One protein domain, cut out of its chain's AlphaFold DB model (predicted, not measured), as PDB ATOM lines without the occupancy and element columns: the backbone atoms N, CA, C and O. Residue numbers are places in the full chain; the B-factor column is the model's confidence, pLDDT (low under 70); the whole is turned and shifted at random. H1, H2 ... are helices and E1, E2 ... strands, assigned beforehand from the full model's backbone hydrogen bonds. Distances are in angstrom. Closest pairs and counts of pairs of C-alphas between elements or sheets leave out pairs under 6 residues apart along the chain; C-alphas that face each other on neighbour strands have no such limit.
ATOM      1  N   THR A   9     235.403 161.573 225.118       96.81
ATOM      2  CA  THR A   9     236.494 162.392 225.639       96.81
ATOM      3  C   THR A   9     237.725 161.525 225.871       96.81
ATOM      4  O   THR A   9     237.652 160.497 226.545       96.81
ATOM      5  N   LYS A  10     238.866 161.951 225.321       96.25
ATOM      6  CA  LYS A  10     240.179 161.355 225.582       96.25
ATOM      7  C   LYS A  10     240.930 162.222 226.585       96.25
ATOM      8  O   LYS A  10     241.212 163.383 226.298       96.25
ATOM      9  N   ILE A  11     241.310 161.652 227.723       95.69
ATOM     10  CA  ILE A  11     242.239 162.291 228.660       95.69
ATOM     11  C   ILE A  11     243.632 161.732 228.414       95.69
ATOM     12  O   ILE A  11     243.818 160.528 228.262       95.69
ATOM     13  N   THR A  12     244.608 162.633 228.348       95.62
ATOM     14  CA  THR A  12     246.017 162.308 228.127       95.62
ATOM     15  C   THR A  12     246.842 163.019 229.192       95.62
ATOM     16  O   THR A  12     246.813 164.246 229.283       95.62
ATOM     17  N   ILE A  13     247.557 162.253 230.010       95.38
ATOM     18  CA  ILE A  13     248.423 162.754 231.077       95.38
ATOM     19  C   ILE A  13     249.867 162.593 230.611       95.38
ATOM     20  O   ILE A  13     250.279 161.510 230.192       95.38
ATOM     21  N   PHE A  14     250.637 163.673 230.692       95.50
ATOM     22  CA  PHE A  14     252.056 163.693 230.348       95.50
ATOM     23  C   PHE A  14     252.899 163.773 231.614       95.50
ATOM     24  O   PHE A  14     252.524 164.436 232.585       95.50
ATOM     25  N   LYS A  15     254.060 163.122 231.597       93.88
ATOM     26  CA  LYS A  15     255.033 163.212 232.679       93.88
ATOM     27  C   LYS A  15     255.616 164.631 232.716       93.88
ATOM     28  O   LYS A  15     255.996 165.162 231.668       93.88
ATOM     29  N   PRO A  16     255.716 165.263 233.895       90.81
ATOM     30  CA  PRO A  16     256.361 166.563 234.004       90.81
ATOM     31  C   PRO A  16     257.862 166.421 233.706       90.81
ATOM     32  O   PRO A  16     258.560 165.633 234.341       90.81
ATOM     33  N   GLY A  17     258.374 167.174 232.732       93.19
ATOM     34  CA  GLY A  17     259.770 167.081 232.303       93.19
ATOM     35  C   GLY A  17     260.103 167.991 231.122       93.19
ATOM     36  O   GLY A  17     259.235 168.678 230.588       93.19
ATOM     37  N   LYS A  18     261.382 168.006 230.711       90.94
ATOM     38  CA  LYS A  18     261.845 168.773 229.533       90.94
ATOM     39  C   LYS A  18     261.275 168.227 228.221       90.94
ATOM     40  O   LYS A  18     261.038 168.998 227.301       90.94
ATOM     41  N   LYS A  19     261.069 166.911 228.154       93.69
ATOM     42  CA  LYS A  19     260.390 166.220 227.057       93.69
ATOM     43  C   LYS A  19     259.006 165.793 227.548       93.69
ATOM     44  O   LYS A  19     258.893 165.281 228.661       93.69
ATOM     45  N   LYS A  20     257.969 166.041 226.745       93.69
ATOM     46  CA  LYS A  20     256.589 165.642 227.050       93.69
ATOM     47  C   LYS A  20     256.424 164.150 226.771       93.69
ATOM     48  O   LYS A  20     255.962 163.759 225.710       93.69
ATOM     49  N   GLU A  21     256.821 163.327 227.729       94.81
ATOM     50  CA  GLU A  21     256.620 161.882 227.657       94.81
ATOM     51  C   GLU A  21     255.160 161.553 228.014       94.81
ATOM     52  O   GLU A  21     254.643 162.000 229.044       94.81
ATOM     53  N   LEU A  22     254.473 160.796 227.157       94.75
ATOM     54  CA  LEU A  22     253.106 160.344 227.402       94.75
ATOM     55  C   LEU A  22     253.085 159.380 228.594       94.75
ATOM     56  O   LEU A  22     253.595 158.268 228.489       94.75
ATOM     57  N   LEU A  23     252.459 159.758 229.710       94.62
ATOM     58  CA  LEU A  23     252.388 158.907 230.898       94.62
ATOM     59  C   LEU A  23     251.253 157.888 230.772       94.62
ATOM     60  O   LEU A  23     251.491 156.688 230.857       94.62
ATOM     61  N   VAL A  24     250.033 158.362 230.525       95.88
ATOM     62  CA  VAL A  24     248.827 157.532 230.409       95.88
ATOM     63  C   VAL A  24     247.773 158.254 229.574       95.88
ATOM     64  O   VAL A  24     247.718 159.482 229.556       95.88
ATOM     65  N   HIS A  25     246.925 157.501 228.879       95.38
ATOM     66  CA  HIS A  25     245.712 158.040 228.282       95.38
ATOM     67  C   HIS A  25     244.555 157.060 228.448       95.38
ATOM     68  O   HIS A  25     244.769 155.854 228.530       95.38
ATOM     69  N   PHE A  26     243.337 157.587 228.477       95.62
ATOM     70  CA  PHE A  26     242.116 156.791 228.516       95.62
ATOM     71  C   PHE A  26     240.980 157.538 227.821       95.62
ATOM     72  O   PHE A  26     241.016 158.764 227.664       95.62
ATOM     73  N   TRP A  27     239.985 156.778 227.374       95.19
ATOM     74  CA  TRP A  27     238.784 157.290 226.730       95.19
ATOM     75  C   TRP A  27     237.577 157.007 227.605       95.19
ATOM     76  O   TRP A  27     237.448 155.920 228.159       95.19
ATOM     77  N   PHE A  28     236.661 157.961 227.667       95.56
ATOM     78  CA  PHE A  28     235.345 157.738 228.241       95.56
ATOM     79  C   PHE A  28     234.283 158.507 227.465       95.56
ATOM     80  O   PHE A  28     234.565 159.520 226.824       95.56
ATOM     81  N   HIS A  29     233.042 158.032 227.521       95.94
ATOM     82  CA  HIS A  29     231.913 158.708 226.894       95.94
ATOM     83  C   HIS A  29     231.048 159.363 227.978       95.94
ATOM     84  O   HIS A  29     230.506 158.672 228.839       95.94
ATOM     85  N   CYS A  30     230.860 160.685 227.909       93.81
ATOM     86  CA  CYS A  30     230.160 161.463 228.944       93.81
ATOM     87  C   CYS A  30     228.721 160.973 229.194       93.81
ATOM     88  O   CYS A  30     228.252 160.990 230.319       93.81
ATOM     89  N   HIS A  31     228.035 160.480 228.155       93.75
ATOM     90  CA  HIS A  31     226.688 159.895 228.272       93.75
ATOM     91  C   HIS A  31     226.569 158.738 229.284       93.75
ATOM     92  O   HIS A  31     225.496 158.542 229.849       93.75
ATOM     93  N   TYR A  32     227.637 157.969 229.513       93.50
ATOM     94  CA  TYR A  32     227.606 156.853 230.465       93.50
ATOM     95  C   TYR A  32     227.981 157.271 231.894       93.50
ATOM     96  O   TYR A  32     227.825 156.470 232.814       93.50
ATOM     97  N   MET A  33     228.425 158.516 232.097       92.88
ATOM     98  CA  MET A  33     228.788 159.043 233.411       92.88
ATOM     99  C   MET A  33     227.531 159.467 234.165       92.88
ATOM    100  O   MET A  33     226.990 160.548 233.944       92.88
ATOM    101  N   LYS A  34     227.042 158.576 235.030       90.56
ATOM    102  CA  LYS A  34     225.910 158.849 235.933       90.56
ATOM    103  C   LYS A  34     226.362 159.400 237.281       90.56
ATOM    104  O   LYS A  34     225.615 160.127 237.925       90.56
ATOM    105  N   GLU A  35     227.561 159.020 237.704       93.88
ATOM    106  CA  GLU A  35     228.139 159.406 238.986       93.88
ATOM    107  C   GLU A  35     228.947 160.696 238.844       93.88
ATOM    108  O   GLU A  35     229.538 160.978 237.800       93.88
ATOM    109  N   THR A  36     228.987 161.487 239.915       94.12
ATOM    110  CA  THR A  36     229.791 162.717 239.970       94.12
ATOM    111  C   THR A  36     231.282 162.427 240.047       94.12
ATOM    112  O   THR A  36     232.087 163.313 239.792       94.12
ATOM    113  N   ILE A  37     231.667 161.211 240.430       96.06
ATOM    114  CA  ILE A  37     233.057 160.785 240.522       96.06
ATOM    115  C   ILE A  37     233.191 159.530 239.679       96.06
ATOM    116  O   ILE A  37     232.541 158.527 239.939       96.06
ATOM    117  N   PHE A  38     234.040 159.597 238.666       95.50
ATOM    118  CA  PHE A  38     234.440 158.443 237.883       95.50
ATOM    119  C   PHE A  38     235.827 158.016 238.332       95.50
ATOM    120  O   PHE A  38     236.785 158.775 238.183       95.50
ATOM    121  N   ARG A  39     235.928 156.818 238.901       96.25
ATOM    122  CA  ARG A  39     237.185 156.243 239.369       96.25
ATOM    123  C   ARG A  39     237.594 155.108 238.441       96.25
ATOM    124  O   ARG A  39     236.790 154.222 238.187       96.25
ATOM    125  N   MET A  40     238.836 155.155 237.970       96.69
ATOM    126  CA  MET A  40     239.475 154.071 237.232       96.69
ATOM    127  C   MET A  40     240.637 153.510 238.035       96.69
ATOM    128  O   MET A  40     241.530 154.260 238.444       96.69
ATOM    129  N   GLU A  41     240.656 152.202 238.234       97.50
ATOM    130  CA  GLU A  41     241.764 151.510 238.887       97.50
ATOM    131  C   GLU A  41     242.877 151.153 237.894       97.50
ATOM    132  O   GLU A  41     242.686 151.124 236.676       97.50
ATOM    133  N   LYS A  42     244.069 150.840 238.415       96.56
ATOM    134  CA  LYS A  42     245.253 150.475 237.623       96.56
ATOM    135  C   LYS A  42     244.968 149.427 236.539       96.56
ATOM    136  O   LYS A  42     245.517 149.512 235.442       96.56
ATOM    137  N   HIS A  43     244.132 148.438 236.848       96.25
ATOM    138  CA  HIS A  43     243.842 147.313 235.963       96.25
ATOM    139  C   HIS A  43     242.921 147.672 234.783       96.25
ATOM    140  O   HIS A  43     242.868 146.926 233.809       96.25
ATOM    141  N   GLU A  44     242.238 148.818 234.836       94.31
ATOM    142  CA  GLU A  44     241.344 149.318 233.779       94.31
ATOM    143  C   GLU A  44     242.067 150.239 232.782       94.31
ATOM    144  O   GLU A  44     241.498 150.677 231.782       94.31
ATOM    145  N   ILE A  45     243.330 150.562 233.062       95.12
ATOM    146  CA  ILE A  45     244.130 151.518 232.307       95.12
ATOM    147  C   ILE A  45     245.186 150.751 231.503       95.12
ATOM    148  O   ILE A  45     246.173 150.278 232.064       95.12
ATOM    149  N   ASP A  46     245.035 150.704 230.176       89.19
ATOM    150  CA  ASP A  46     245.876 149.916 229.249       89.19
ATOM    151  C   ASP A  46     247.396 150.069 229.463       89.19
ATOM    152  O   ASP A  46     248.148 149.093 229.448       89.19
ATOM    153  N   LYS A  47     247.880 151.297 229.690       92.69
ATOM    154  CA  LYS A  47     249.316 151.537 229.916       92.69
ATOM    155  C   LYS A  47     249.764 151.239 231.354       92.69
ATOM    156  O   LYS A  47     250.943 150.987 231.575       92.69
ATOM    157  N   ALA A  48     248.856 151.266 232.327       94.81
ATOM    158  CA  ALA A  48     249.186 150.962 233.719       94.81
ATOM    159  C   ALA A  48     249.103 149.456 234.010       94.81
ATOM    160  O   ALA A  48     249.910 148.940 234.784       94.81
ATOM    161  N   VAL A  49     248.194 148.728 233.352       95.31
ATOM    162  CA  VAL A  49     248.057 147.269 233.496       95.31
ATOM    163  C   VAL A  49     249.273 146.512 232.945       95.31
ATOM    164  O   VAL A  49     249.590 145.419 233.417       95.31
ATOM    165  N   SER A  50     250.005 147.097 231.989       95.06
ATOM    166  CA  SER A  50     251.256 146.522 231.478       95.06
ATOM    167  C   SER A  50     252.426 146.639 232.464       95.06
ATOM    168  O   SER A  50     253.333 145.804 232.426       95.06
ATOM    169  N   ASP A  51     252.390 147.590 233.406       95.69
ATOM    170  CA  ASP A  51     253.403 147.753 234.457       95.69
ATOM    171  C   ASP A  51     253.190 146.761 235.610       95.69
ATOM    172  O   ASP A  51     252.839 147.119 236.736       95.69
ATOM    173  N   LYS A  52     253.418 145.475 235.338       95.69
ATOM    174  CA  LYS A  52     253.312 144.397 236.340       95.69
ATOM    175  C   LYS A  52     254.336 144.508 237.469       95.69
ATOM    176  O   LYS A  52     254.148 143.909 238.516       95.69
ATOM    177  N   ALA A  53     255.429 145.236 237.244       96.94
ATOM    178  CA  ALA A  53     256.483 145.421 238.234       96.94
ATOM    179  C   ALA A  53     256.200 146.592 239.189       96.94
ATOM    180  O   ALA A  53     256.975 146.800 240.119       96.94
ATOM    181  N   HIS A  54     255.123 147.351 238.954       96.38
ATOM    182  CA  HIS A  54     254.754 148.534 239.732       96.38
ATOM    183  C   HIS A  54     255.899 149.561 239.825       96.38
ATOM    184  O   HIS A  54     256.068 150.238 240.841       96.38
ATOM    185  N   LYS A  55     256.728 149.655 238.773       96.38
ATOM    186  CA  LYS A  55     257.898 150.548 238.743       96.38
ATOM    187  C   LYS A  55     257.494 151.999 238.508       96.38
ATOM    188  O   LYS A  55     258.148 152.908 239.011       96.38
ATOM    189  N   ILE A  56     256.457 152.204 237.700       94.75
ATOM    190  CA  ILE A  56     255.949 153.516 237.296       94.75
ATOM    191  C   ILE A  56     254.628 153.792 238.013       94.75
ATOM    192  O   ILE A  56     254.418 154.897 238.513       94.75
ATOM    193  N   PHE A  57     253.753 152.788 238.082       96.50
ATOM    194  CA  PHE A  57     252.431 152.879 238.682       96.50
ATOM    195  C   PHE A  57     252.360 151.995 239.935       96.50
ATOM    196  O   PHE A  57     252.469 150.770 239.811       96.50
ATOM    197  N   PRO A  58     252.152 152.570 241.136       97.00
ATOM    198  CA  PRO A  58     251.985 151.783 242.354       97.00
ATOM    199  C   PRO A  58     250.769 150.849 242.258       97.00
ATOM    200  O   PRO A  58     249.918 151.003 241.385       97.00
ATOM    201  N   GLU A  59     250.695 149.848 243.136       96.69
ATOM    202  CA  GLU A  59     249.577 148.890 243.171       96.69
ATOM    203  C   GLU A  59     248.222 149.572 243.382       96.69
ATOM    204  O   GLU A  59     247.310 149.350 242.590       96.69
ATOM    205  N   ASP A  60     248.153 150.523 244.314       97.44
ATOM    206  CA  ASP A  60     246.941 151.296 244.619       97.44
ATOM    207  C   ASP A  60     246.711 152.485 243.665       97.44
ATOM    208  O   ASP A  60     246.029 153.455 244.005       97.44
ATOM    209  N   PHE A  61     247.324 152.474 242.478       97.31
ATOM    210  CA  PHE A  61     247.153 153.559 241.518       97.31
ATOM    211  C   PHE A  61     245.706 153.620 241.014       97.31
ATOM    212  O   PHE A  61     245.185 152.655 240.453       97.31
ATOM    213  N   ALA A  62     245.081 154.787 241.158       97.44
ATOM    214  CA  ALA A  62     243.763 155.077 240.616       97.44
ATOM    215  C   ALA A  62     243.706 156.505 240.059       97.44
ATOM    216  O   ALA A  62     244.403 157.406 240.535       97.44
ATOM    217  N   ILE A  63     242.866 156.707 239.046       96.81
ATOM    218  CA  ILE A  63     242.547 158.019 238.485       96.81
ATOM    219  C   ILE A  63     241.095 158.330 238.823       96.81
ATOM    220  O   ILE A  63     240.197 157.587 238.443       96.81
ATOM    221  N   GLU A  64     240.870 159.452 239.501       96.69
ATOM    222  CA  GLU A  64     239.532 159.958 239.794       96.69
ATOM    223  C   GLU A  64     239.251 161.216 238.970       96.69
ATOM    224  O   GLU A  64     240.037 162.167 238.949       96.69
ATOM    225  N   VAL A  65     238.114 161.219 238.281       95.19
ATOM    226  CA  VAL A  65     237.606 162.344 237.501       95.19
ATOM    227  C   VAL A  65     236.309 162.809 238.144       95.19
ATOM    228  O   VAL A  65     235.296 162.114 238.104       95.19
ATOM    229  N   ALA A  66     236.347 163.996 238.744       94.94
ATOM    230  CA  ALA A  66     235.162 164.635 239.294       94.94
ATOM    231  C   ALA A  66     234.431 165.420 238.196       94.94
ATOM    232  O   ALA A  66     234.993 166.333 237.584       94.94
ATOM    233  N   PHE A  67     233.168 165.077 237.971       93.94
ATOM    234  CA  PHE A  67     232.253 165.777 237.084       93.94
ATOM    235  C   PHE A  67     231.318 166.667 237.892       93.94
ATOM    236  O   PHE A  67     230.728 166.254 238.889       93.94
TER     237      PHE A  67
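What this domain is: This is residues 9 to 67 of the 216 residues of the protein "Hypothetical protein" of Vannella sp. CB-2014 (UniProt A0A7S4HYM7). Two small two-stranded ribbons, the hairpin E1 and E2 and the pair E3 and E4, lie loosely and partly face to face, their strands crossed; H1 and the loop 50 to 61 fill one side. The 59 printed residues run E1 E2 E3 H1 E4, both sheets antiparallel; the class is mostly strand, with 28 residues in named elements, under half. It is only just loose, close to compact: radius of gyration of the C-alphas 12.5 A, spans 34 by 25 by 15 A.

Where its parts are: E2, residues 22 to 29, is 21.3 A long; E1, 9 to 14, 16.3 A, begins at C-alpha 9 (236.494, 162.392, 225.639). E3 is 37 to 41, H1 46 to 49; E4, 62 to 66, ends at C-alpha 66 (235.162, 164.635, 239.294).

How they stand to each other: E1 and E2 have N 11 and O 26 at 2.9 A. The closest C-alphas of E2 and H1, Val 24 and Lys 47, are 6.0 A apart. E2 is apart from E3 and E4. E3 and E4 have N 40 and O 63 at 2.8 A. H1 is too short for an O i to N i+4 pair; its 1 O i to N i+3 pair is not within range.

The domain as a whole: C-alphas 18 and 34, the farthest apart, are 37.8 A apart. The printed part has no cut; H1 to E4 is a long link. No printed residue is under 70 in pLDDT.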